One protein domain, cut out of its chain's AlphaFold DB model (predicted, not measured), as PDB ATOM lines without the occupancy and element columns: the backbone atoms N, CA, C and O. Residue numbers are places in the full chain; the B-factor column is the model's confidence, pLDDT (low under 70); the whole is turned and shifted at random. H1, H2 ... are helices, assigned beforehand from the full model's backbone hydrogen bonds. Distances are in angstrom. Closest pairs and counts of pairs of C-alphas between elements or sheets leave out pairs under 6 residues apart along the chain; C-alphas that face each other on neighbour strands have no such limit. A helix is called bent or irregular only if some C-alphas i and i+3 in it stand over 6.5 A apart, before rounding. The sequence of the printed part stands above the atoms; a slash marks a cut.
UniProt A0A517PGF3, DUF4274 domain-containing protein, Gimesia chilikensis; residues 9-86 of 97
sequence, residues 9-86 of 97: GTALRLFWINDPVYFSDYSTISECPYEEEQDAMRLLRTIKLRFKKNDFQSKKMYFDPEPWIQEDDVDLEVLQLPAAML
ATOM      1  N   GLY A   9     -12.109  15.695  34.971       94.44
ATOM      2  CA  GLY A   9     -13.569  15.588  34.875       94.44
ATOM      3  C   GLY A   9     -14.272  16.697  35.649       94.44
ATOM      4  O   GLY A   9     -15.202  17.325  35.151       94.44
ATOM      5  N   THR A  10     -13.772  17.021  36.845       93.56
ATOM      6  CA  THR A  10     -14.278  18.158  37.628       93.56
ATOM      7  C   THR A  10     -14.027  19.486  36.921       93.56
ATOM      8  O   THR A  10     -14.914  20.334  36.899       93.56
ATOM      9  N   ALA A  11     -12.845  19.671  36.329       95.31
ATOM     10  CA  ALA A  11     -12.537  20.877  35.572       95.31
ATOM     11  C   ALA A  11     -13.446  21.024  34.346       95.31
ATOM     12  O   ALA A  11     -13.966  22.110  34.117       95.31
ATOM     13  N   LEU A  12     -13.684  19.941  33.597       96.50
ATOM     14  CA  LEU A  12     -14.581  19.975  32.441       96.50
ATOM     15  C   LEU A  12     -16.017  20.296  32.858       96.50
ATOM     16  O   LEU A  12     -16.656  21.136  32.239       96.50
ATOM     17  N   ARG A  13     -16.488  19.717  33.967       95.69
ATOM     18  CA  ARG A  13     -17.802  20.042  34.530       95.69
ATOM     19  C   ARG A  13     -17.935  21.520  34.888       95.69
ATOM     20  O   ARG A  13     -18.943  22.136  34.572       95.69
ATOM     21  N   LEU A  14     -16.935  22.080  35.569       95.88
ATOM     22  CA  LEU A  14     -16.939  23.497  35.933       95.88
ATOM     23  C   LEU A  14     -16.932  24.395  34.699       95.88
ATOM     24  O   LEU A  14     -17.579  25.432  34.729       95.88
ATOM     25  N   PHE A  15     -16.235  23.994  33.635       96.88
ATOM     26  CA  PHE A  15     -16.226  24.743  32.386       96.88
ATOM     27  C   PHE A  15     -17.637  24.896  31.814       96.88
ATOM     28  O   PHE A  15     -18.084  26.017  31.624       96.88
ATOM     29  N   TRP A  16     -18.353  23.787  31.622       96.19
ATOM     30  CA  TRP A  16     -19.677  23.811  30.998       96.19
ATOM     31  C   TRP A  16     -20.774  24.420  31.883       96.19
ATOM     32  O   TRP A  16     -21.678  25.060  31.371       96.19
ATOM     33  N   ILE A  17     -20.679  24.294  33.214       94.88
ATOM     34  CA  ILE A  17     -21.657  24.908  34.136       94.88
ATOM     35  C   ILE A  17     -21.494  26.434  34.242       94.88
ATOM     36  O   ILE A  17     -22.454  27.115  34.581       94.88
ATOM     37  N   ASN A  18     -20.302  26.977  33.979       94.19
ATOM     38  CA  ASN A  18     -20.054  28.425  34.036       94.19
ATOM     39  C   ASN A  18     -20.281  29.110  32.678       94.19
ATOM     40  O   ASN A  18     -19.609  30.094  32.394       94.19
ATOM     41  N   ASP A  19     -21.187  28.565  31.863       92.56
ATOM     42  CA  ASP A  19     -21.672  29.148  30.606       92.56
ATOM     43  C   ASP A  19     -20.555  29.702  29.699       92.56
ATOM     44  O   ASP A  19     -20.346  30.913  29.574       92.56
ATOM     45  N   PRO A  20     -19.769  28.820  29.062       95.06
ATOM     46  CA  PRO A  20     -18.665  29.264  28.229       95.06
ATOM     47  C   PRO A  20     -19.124  30.051  26.996       95.06
ATOM     48  O   PRO A  20     -18.309  30.798  26.450       95.06
ATOM     49  N   VAL A  21     -20.383  29.892  26.570       94.12
ATOM     50  CA  VAL A  21     -20.972  30.592  25.422       94.12
ATOM     51  C   VAL A  21     -21.202  32.053  25.771       94.12
ATOM     52  O   VAL A  21     -20.683  32.914  25.062       94.12
ATOM     53  N   TYR A  22     -21.834  32.346  26.911       93.38
ATOM     54  CA  TYR A  22     -21.993  33.718  27.408       93.38
ATOM     55  C   TYR A  22     -20.657  34.468  27.469       93.38
ATOM     56  O   TYR A  22     -20.532  35.606  27.020       93.38
ATOM     57  N   PHE A  23     -19.609  33.813  27.977       94.12
ATOM     58  CA  PHE A  23     -18.297  34.448  28.105       94.12
ATOM     59  C   PHE A  23     -17.515  34.572  26.791       94.12
ATOM     60  O   PHE A  23     -16.440  35.181  26.783       94.12
ATOM     61  N   SER A  24     -18.009  33.986  25.701       92.50
ATOM     62  CA  SER A  24     -17.346  34.023  24.397       92.50
ATOM     63  C   SER A  24     -17.512  35.359  23.668       92.50
ATOM     64  O   SER A  24     -16.638  35.725  22.881       92.50
ATOM     65  N   ASP A  25     -18.535  36.135  24.037       92.69
ATOM     66  CA  ASP A  25     -18.782  37.488  23.528       92.69
ATOM     67  C   ASP A  25     -17.744  38.511  24.020       92.69
ATOM     68  O   ASP A  25     -17.545  39.564  23.409       92.69
ATOM     69  N   TYR A  26     -17.036  38.198  25.110       93.56
ATOM     70  CA  TYR A  26     -16.021  39.071  25.687       93.56
ATOM     71  C   TYR A  26     -14.615  38.690  25.197       93.56
ATOM     72  O   TYR A  26     -14.088  37.593  25.424       93.56
ATOM     73  N   SER A  27     -13.929  39.653  24.589       91.25
ATOM     74  CA  SER A  27     -12.541  39.524  24.142       91.25
ATOM     75  C   SER A  27     -11.554  39.607  25.306       91.25
ATOM     76  O   SER A  27     -10.523  38.916  25.314       91.25
ATOM     77  N   THR A  28     -11.843  40.402  26.337       94.25
ATOM     78  CA  THR A  28     -10.965  40.577  27.506       94.25
ATOM     79  C   THR A  28     -11.705  40.406  28.828       94.25
ATOM     80  O   THR A  28     -12.908  40.590  28.908       94.25
ATOM     81  N   ILE A  29     -10.969  40.070  29.896       94.31
ATOM     82  CA  ILE A  29     -11.558  39.944  31.240       94.31
ATOM     83  C   ILE A  29     -12.161  41.279  31.685       94.31
ATOM     84  O   ILE A  29     -13.237  41.300  32.253       94.31
ATOM     85  N   SER A  30     -11.500  42.398  31.393       94.00
ATOM     86  CA  SER A  30     -11.976  43.735  31.763       94.00
ATOM     87  C   SER A  30     -13.255  44.181  31.051       94.00
ATOM     88  O   SER A  30     -13.828  45.184  31.459       94.00
ATOM     89  N   GLU A  31     -13.679  43.492  29.987       96.06
ATOM     90  CA  GLU A  31     -14.959  43.777  29.328       96.06
ATOM     91  C   GLU A  31     -16.150  43.194  30.092       96.06
ATOM     92  O   GLU A  31     -17.265  43.673  29.899       96.06
ATOM     93  N   CYS A  32     -15.933  42.211  30.974       94.88
ATOM     94  CA  CYS A  32     -17.003  41.694  31.815       94.88
ATOM     95  C   CYS A  32     -17.400  42.758  32.862       94.88
ATOM     96  O   CYS A  32     -16.528  43.217  33.618       94.88
ATOM     97  N   PRO A  33     -18.685  43.156  32.928       90.44
ATOM     98  CA  PRO A  33     -19.148  44.274  33.751       90.44
ATOM     99  C   PRO A  33     -18.998  44.063  35.263       90.44
ATOM    100  O   PRO A  33     -18.871  45.049  35.991       90.44
ATOM    101  N   TYR A  34     -18.991  42.816  35.741       95.19
ATOM    102  CA  TYR A  34     -18.954  42.491  37.172       95.19
ATOM    103  C   TYR A  34     -17.695  41.717  37.569       95.19
ATOM    104  O   TYR A  34     -17.178  40.909  36.800       95.19
ATOM    105  N   GLU A  35     -17.193  41.925  38.791       95.00
ATOM    106  CA  GLU A  35     -15.991  41.227  39.272       95.00
ATOM    107  C   GLU A  35     -16.186  39.704  39.323       95.00
ATOM    108  O   GLU A  35     -15.269  38.958  38.971       95.00
ATOM    109  N   GLU A  36     -17.384  39.228  39.675       94.06
ATOM    110  CA  GLU A  36     -17.693  37.795  39.696       94.06
ATOM    111  C   GLU A  36     -17.596  37.171  38.297       94.06
ATOM    112  O   GLU A  36     -17.084  36.063  38.127       94.06
ATOM    113  N   GLU A  37     -18.030  37.906  37.274       95.69
ATOM    114  CA  GLU A  37     -17.925  37.494  35.875       95.69
ATOM    115  C   GLU A  37     -16.473  37.489  35.393       95.69
ATOM    116  O   GLU A  37     -16.049  36.578  34.677       95.69
ATOM    117  N   GLN A  38     -15.666  38.453  35.842       97.00
ATOM    118  CA  GLN A  38     -14.231  38.450  35.567       97.00
ATOM    119  C   GLN A  38     -13.548  37.206  36.143       97.00
ATOM    120  O   GLN A  38     -12.670  36.619  35.499       97.00
ATOM    121  N   ASP A  39     -13.943  36.784  37.343       96.06
ATOM    122  CA  ASP A  39     -13.437  35.569  37.977       96.06
ATOM    123  C   ASP A  39     -13.900  34.298  37.263       96.06
ATOM    124  O   ASP A  39     -13.079  33.401  37.022       96.06
ATOM    125  N   ALA A  40     -15.162  34.237  36.837       95.62
ATOM    126  CA  ALA A  40     -15.666  33.156  35.994       95.62
ATOM    127  C   ALA A  40     -14.871  33.069  34.679       95.62
ATOM    128  O   ALA A  40     -14.355  32.004  34.324       95.62
ATOM    129  N   MET A  41     -14.630  34.197  34.008       96.25
ATOM    130  CA  MET A  41     -13.845  34.227  32.776       96.25
ATOM    131  C   MET A  41     -12.389  33.780  32.999       96.25
ATOM    132  O   MET A  41     -11.826  33.022  32.196       96.25
ATOM    133  N   ARG A  42     -11.758  34.196  34.108       96.31
ATOM    134  CA  ARG A  42     -10.419  33.720  34.512       96.31
ATOM    135  C   ARG A  42     -10.410  32.206  34.719       96.31
ATOM    136  O   ARG A  42      -9.462  31.541  34.278       96.31
ATOM    137  N   LEU A  43     -11.444  31.651  35.352       95.94
ATOM    138  CA  LEU A  43     -11.602  30.214  35.567       95.94
ATOM    139  C   LEU A  43     -11.715  29.462  34.234       95.94
ATOM    140  O   LEU A  43     -10.923  28.545  33.993       95.94
ATOM    141  N   LEU A  44     -12.621  29.881  33.345       96.38
ATOM    142  CA  LEU A  44     -12.836  29.263  32.031       96.38
ATOM    143  C   LEU A  44     -11.554  29.248  31.189       96.38
ATOM    144  O   LEU A  44     -11.126  28.194  30.703       96.38
ATOM    145  N   ARG A  45     -10.868  30.397  31.088       95.25
ATOM    146  CA  ARG A  45      -9.584  30.521  30.374       95.25
ATOM    147  C   ARG A  45      -8.515  29.611  30.977       95.25
ATOM    148  O   ARG A  45      -7.772  28.953  30.246       95.25
ATOM    149  N   THR A  46      -8.452  29.527  32.305       95.38
ATOM    150  CA  THR A  46      -7.499  28.657  33.006       95.38
ATOM    151  C   THR A  46      -7.770  27.180  32.726       95.38
ATOM    152  O   THR A  46      -6.828  26.432  32.450       95.38
ATOM    153  N   ILE A  47      -9.032  26.742  32.752       95.56
ATOM    154  CA  ILE A  47      -9.411  25.354  32.448       95.56
ATOM    155  C   ILE A  47      -9.037  25.007  31.003       95.56
ATOM    156  O   ILE A  47      -8.320  24.025  30.786       95.56
ATOM    157  N   LYS A  48      -9.415  25.850  30.032       95.62
ATOM    158  CA  LYS A  48      -9.072  25.681  28.608       95.62
ATOM    159  C   LYS A  48      -7.561  25.548  28.394       95.62
ATOM    160  O   LYS A  48      -7.099  24.634  27.704       95.62
ATOM    161  N   LEU A  49      -6.761  26.397  29.045       95.00
ATOM    162  CA  LEU A  49      -5.296  26.314  28.991       95.00
ATOM    163  C   LEU A  49      -4.750  25.012  29.588       95.00
ATOM    164  O   LEU A  49      -3.787  24.454  29.059       95.00
ATOM    165  N   ARG A  50      -5.338  24.509  30.676       93.69
ATOM    166  CA  ARG A  50      -4.906  23.249  31.296       93.69
ATOM    167  C   ARG A  50      -5.256  22.034  30.446       93.69
ATOM    168  O   ARG A  50      -4.415  21.144  30.346       93.69
ATOM    169  N   PHE A  51      -6.406  22.028  29.772       94.94
ATOM    170  CA  PHE A  51      -6.733  21.018  28.757       94.94
ATOM    171  C   PHE A  51      -5.756  21.052  27.588       94.94
ATOM    172  O   PHE A  51      -5.217  20.008  27.229       94.94
ATOM    173  N   LYS A  52      -5.427  22.241  27.071       94.56
ATOM    174  CA  LYS A  52      -4.422  22.394  26.007       94.56
ATOM    175  C   LYS A  52      -3.043  21.857  26.411       94.56
ATOM    176  O   LYS A  52      -2.346  21.282  25.585       94.56
ATOM    177  N   LYS A  53      -2.647  22.037  27.674       93.69
ATOM    178  CA  LYS A  53      -1.369  21.543  28.220       93.69
ATOM    179  C   LYS A  53      -1.424  20.097  28.725       93.69
ATOM    180  O   LYS A  53      -0.381  19.560  29.080       93.69
ATOM    181  N   ASN A  54      -2.614  19.495  28.807       90.12
ATOM    182  CA  ASN A  54      -2.861  18.225  29.498       90.12
ATOM    183  C   ASN A  54      -2.260  18.197  30.935       90.12
ATOM    184  O   ASN A  54      -1.758  17.171  31.384       90.12
ATOM    185  N   ASP A  55      -2.310  19.327  31.662       88.75
ATOM    186  CA  ASP A  55      -1.703  19.529  33.004       88.75
ATOM    187  C   ASP A  55      -2.709  19.224  34.135       88.75
ATOM    188  O   ASP A  55      -3.023  20.064  34.992       88.75
ATOM    189  N   PHE A  56      -3.283  18.019  34.099       88.75
ATOM    190  CA  PHE A  56      -4.165  17.491  35.144       88.75
ATOM    191  C   PHE A  56      -3.492  16.323  35.860       88.75
ATOM    192  O   PHE A  56      -3.009  15.392  35.222       88.75
ATOM    193  N   GLN A  57      -3.492  16.355  37.194       83.31
ATOM    194  CA  GLN A  57      -2.861  15.307  38.007       83.31
ATOM    195  C   GLN A  57      -3.683  14.011  38.040       83.31
ATOM    196  O   GLN A  57      -3.138  12.939  38.289       83.31
ATOM    197  N   SER A  58      -4.994  14.090  37.787       84.94
ATOM    198  CA  SER A  58      -5.882  12.930  37.736       84.94
ATOM    199  C   SER A  58      -7.029  13.096  36.734       84.94
ATOM    200  O   SER A  58      -7.382  14.210  36.342       84.94
ATOM    201  N   LYS A  59      -7.593  11.952  36.328       86.31
ATOM    202  CA  LYS A  59      -8.795  11.809  35.485       86.31
ATOM    203  C   LYS A  59      -9.754  10.777  36.104       86.31
ATOM    204  O   LYS A  59     -10.176   9.822  35.470       86.31
ATOM    205  N   LYS A  60      -9.967  10.871  37.414       87.50
ATOM    206  CA  LYS A  60     -10.751   9.923  38.212       87.50
ATOM    207  C   LYS A  60     -12.244  10.215  38.147       87.50
ATOM    208  O   LYS A  60     -13.023   9.271  38.266       87.50
ATOM    209  N   MET A  61     -12.638  11.479  37.986       89.56
ATOM    210  CA  MET A  61     -14.046  11.856  37.905       89.56
ATOM    211  C   MET A  61     -14.535  11.705  36.470       89.56
ATOM    212  O   MET A  61     -13.937  12.250  35.547       89.56
ATOM    213  N   TYR A  62     -15.623  10.956  36.296       92.75
ATOM    214  CA  TYR A  62     -16.317  10.897  35.016       92.75
ATOM    215  C   TYR A  62     -17.057  12.208  34.777       92.75
ATOM    216  O   TYR A  62     -17.718  12.721  35.684       92.75
ATOM    217  N   PHE A  63     -16.967  12.719  33.558       95.38
ATOM    218  CA  PHE A  63     -17.832  13.785  33.081       95.38
ATOM    219  C   PHE A  63     -17.974  13.673  31.569       95.38
ATOM    220  O   PHE A  63     -16.972  13.469  30.881       95.38
ATOM    221  N   ASP A  64     -19.200  13.818  31.082       96.00
ATOM    222  CA  ASP A  64     -19.540  13.778  29.667       96.00
ATOM    223  C   ASP A  64     -20.091  15.141  29.242       96.00
ATOM    224  O   ASP A  64     -21.116  15.556  29.790       96.00
ATOM    225  N   PRO A  65     -19.404  15.870  28.344       96.31
ATOM    226  CA  PRO A  65     -19.868  17.166  27.881       96.31
ATOM    227  C   PRO A  65     -20.947  17.070  26.794       96.31
ATOM    228  O   PRO A  65     -21.500  18.107  26.447       96.31
ATOM    229  N   GLU A  66     -21.252  15.879  26.257       95.56
ATOM    230  CA  GLU A  66     -22.192  15.711  25.137       95.56
ATOM    231  C   GLU A  66     -23.533  16.445  25.332       95.56
ATOM    232  O   GLU A  66     -23.932  17.142  24.399       95.56
ATOM    233  N   PRO A  67     -24.189  16.408  26.515       94.12
ATOM    234  CA  PRO A  67     -25.448  17.123  26.714       94.12
ATOM    235  C   PRO A  67     -25.346  18.637  26.517       94.12
ATOM    236  O   PRO A  67     -26.262  19.212  25.953       94.12
ATOM    237  N   TRP A  68     -24.237  19.257  26.939       94.12
ATOM    238  CA  TRP A  68     -24.007  20.693  26.750       94.12
ATOM    239  C   TRP A  68     -23.635  21.009  25.306       94.12
ATOM    240  O   TRP A  68     -24.033  22.029  24.777       94.12
ATOM    241  N   ILE A  69     -22.873  20.135  24.646       92.88
ATOM    242  CA  ILE A  69     -22.432  20.350  23.260       92.88
ATOM    243  C   ILE A  69     -23.610  20.334  22.274       92.88
ATOM    244  O   ILE A  69     -23.527  20.957  21.221       92.88
ATOM    245  N   GLN A  70     -24.669  19.590  22.589       89.81
ATOM    246  CA  GLN A  70     -25.853  19.445  21.741       89.81
ATOM    247  C   GLN A  70     -26.911  20.539  21.963       89.81
ATOM    248  O   GLN A  70     -27.958  20.477  21.324       89.81
ATOM    249  N   GLU A  71     -26.677  21.505  22.857       86.62
ATOM    250  CA  GLU A  71     -27.586  22.643  23.044       86.62
ATOM    251  C   GLU A  71     -27.557  23.566  21.808       86.62
ATOM    252  O   GLU A  71     -26.501  23.800  21.214       86.62
ATOM    253  N   ASP A  72     -28.733  24.053  21.386       83.44
ATOM    254  CA  ASP A  72     -28.928  24.749  20.100       83.44
ATOM    255  C   ASP A  72     -28.124  26.061  19.971       83.44
ATOM    256  O   ASP A  72     -27.871  26.532  18.862       83.44
ATOM    257  N   ASP A  73     -27.742  26.673  21.090       83.88
ATOM    258  CA  ASP A  73     -27.024  27.945  21.184       83.88
ATOM    259  C   ASP A  73     -25.497  27.790  21.298       83.88
ATOM    260  O   ASP A  73     -24.770  28.786  21.345       83.88
ATOM    261  N   VAL A  74     -24.976  26.560  21.293       88.69
ATOM    262  CA  VAL A  74     -23.539  26.312  21.439       88.69
ATOM    263  C   VAL A  74     -22.807  26.401  20.100       88.69
ATOM    264  O   VAL A  74     -22.748  25.451  19.318       88.69
ATOM    265  N   ASP A  75     -22.130  27.527  19.877       91.75
ATOM    266  CA  ASP A  75     -21.175  27.687  18.777       91.75
ATOM    267  C   ASP A  75     -19.764  27.214  19.185       91.75
ATOM    268  O   ASP A  75     -18.957  27.932  19.788       91.75
ATOM    269  N   LEU A  76     -19.438  25.965  18.841       91.31
ATOM    270  CA  LEU A  76     -18.130  25.371  19.144       91.31
ATOM    271  C   LEU A  76     -16.958  26.058  18.424       91.31
ATOM    272  O   LEU A  76     -15.825  25.999  18.925       91.31
ATOM    273  N   GLU A  77     -17.195  26.675  17.264       90.88
ATOM    274  CA  GLU A  77     -16.151  27.370  16.509       90.88
ATOM    275  C   GLU A  77     -15.721  28.634  17.251       90.88
ATOM    276  O   GLU A  77     -14.519  28.872  17.420       90.88
ATOM    277  N   VAL A  78     -16.688  29.381  17.788       91.81
ATOM    278  CA  VAL A  78     -16.447  30.574  18.611       91.81
ATOM    279  C   VAL A  78     -15.678  30.217  19.889       91.81
ATOM    280  O   VAL A  78     -14.705  30.888  20.246       91.81
ATOM    281  N   LEU A  79     -16.023  29.106  20.549       92.44
ATOM    282  CA  LEU A  79     -15.352  28.686  21.788       92.44
ATOM    283  C   LEU A  79     -13.884  28.259  21.589       92.44
ATOM    284  O   LEU A  79     -13.072  28.329  22.530       92.44
ATOM    285  N   GLN A  80     -13.508  27.820  20.380       92.75
ATOM    286  CA  GLN A  80     -12.159  27.360  20.021       92.75
ATOM    287  C   GLN A  80     -11.585  26.365  21.048       92.75
ATOM    288  O   GLN A  80     -10.500  26.570  21.620       92.75
ATOM    289  N   LEU A  81     -12.356  25.325  21.368       95.31
ATOM    290  CA  LEU A  81     -11.999  24.363  22.409       95.31
ATOM    291  C   LEU A  81     -10.960  23.341  21.919       95.31
ATOM    292  O   LEU A  81     -11.018  22.879  20.781       95.31
ATOM    293  N   PRO A  82     -10.010  22.920  22.776       96.12
ATOM    294  CA  PRO A  82      -9.226  21.716  22.528       96.12
ATOM    295  C   PRO A  82     -10.143  20.497  22.351       96.12
ATOM    296  O   PRO A  82     -11.061  20.314  23.145       96.12
ATOM    297  N   ALA A  83      -9.829  19.601  21.409       95.12
ATOM    298  CA  ALA A  83     -10.633  18.398  21.145       95.12
ATOM    299  C   ALA A  83     -10.902  17.540  22.400       95.12
ATOM    300  O   ALA A  83     -11.964  16.949  22.540       95.12
ATOM    301  N   ALA A  84      -9.967  17.525  23.357       94.69
ATOM    302  CA  ALA A  84     -10.123  16.817  24.628       94.69
ATOM    303  C   ALA A  84     -11.256  17.358  25.529       94.69
ATOM    304  O   ALA A  84     -11.652  16.668  26.461       94.69
ATOM    305  N   MET A  85     -11.748  18.577  25.291       96.88
ATOM    306  CA  MET A  85     -12.901  19.156  25.996       96.88
ATOM    307  C   MET A  85     -14.241  18.804  25.336       96.88
ATOM    308  O   MET A  85     -15.282  19.048  25.935       96.88
ATOM    309  N   LEU A  86     -14.206  18.217  24.135       96.19
ATOM    310  CA  LEU A  86     -15.378  17.751  23.387       96.19
ATOM    311  C   LEU A  86     -15.655  16.256  23.601       96.19
ATOM    312  O   LEU A  86     -16.511  15.674  22.948       96.19
TER     313      LEU A  86
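This is residues 9 to 86 of the 97 residues of the protein "DUF4274 domain-containing protein" of Gimesia chilikensis (UniProt A0A517PGF3). One long helix, H3, runs along one side of the domain, and the shorter H1 packs at a slant on its residues 43 to 47. Three one-turn helices, H2, H4 and H5, lie among loops on the other side, with H2 near H3, H4 near H1, and H5 away from H3; the long link of residues 54 to 65 loops from the end of H3 round to H4. The printed part has 78 residues with five named helices, H1 to H5 in order, and no named strand: the class is all helix. It is compact, with a radius of gyration of the C-alphas of 12.4 A and spans of 35 by 29 by 18 A.

H1, residues 9 to 17, begins at C-alpha 9 (-13.569, 15.588, 34.875) and is 12.4 A long. H2 is residues 22 to 25, neither bent nor irregular, but only just: C-alphas 22 and 25 are 6.3 A apart. H3, residues 35 to 53, is 26.9 A long and ends at C-alpha 53 (-1.369, 21.543, 28.220). H4 is residues 66 to 69, 5.0 A, and H5 is residues 76 to 79, 5.1 A, ending at C-alpha 79 (-15.352, 28.686, 21.788).

H1 and H3 touch, closest at the C-alphas of Phe 15 and Leu 44, 5.7 A, at a steep tilt of 43 degrees, opposite ways. H2 is close to H3 but not clearly touching, closest at the C-alphas of Phe 23 and Met 41, 6.5 A. H2 and H5 are likewise close but not clearly touching, at Ser 24 and Leu 79, C-alphas 6.3 A apart, as are H1 and H4, at Trp 16 and Trp 68, C-alphas 6.8 A apart. H3 and H5 are apart. In H1 and H3 every O i to N i+4 pair is within hydrogen-bond range; H2, H4 and H5 are too short for one, and their single O i to N i+3 pair is within range in H4 but not in H2 or H5.

The farthest C-alphas, of Pro 33 and Lys 60, are 35.6 A apart. The printed part has no cut. The link from H3 to H4 is long, with 12 residues. Mean pLDDT of the printed part is 93.3, and no printed residue is under 70.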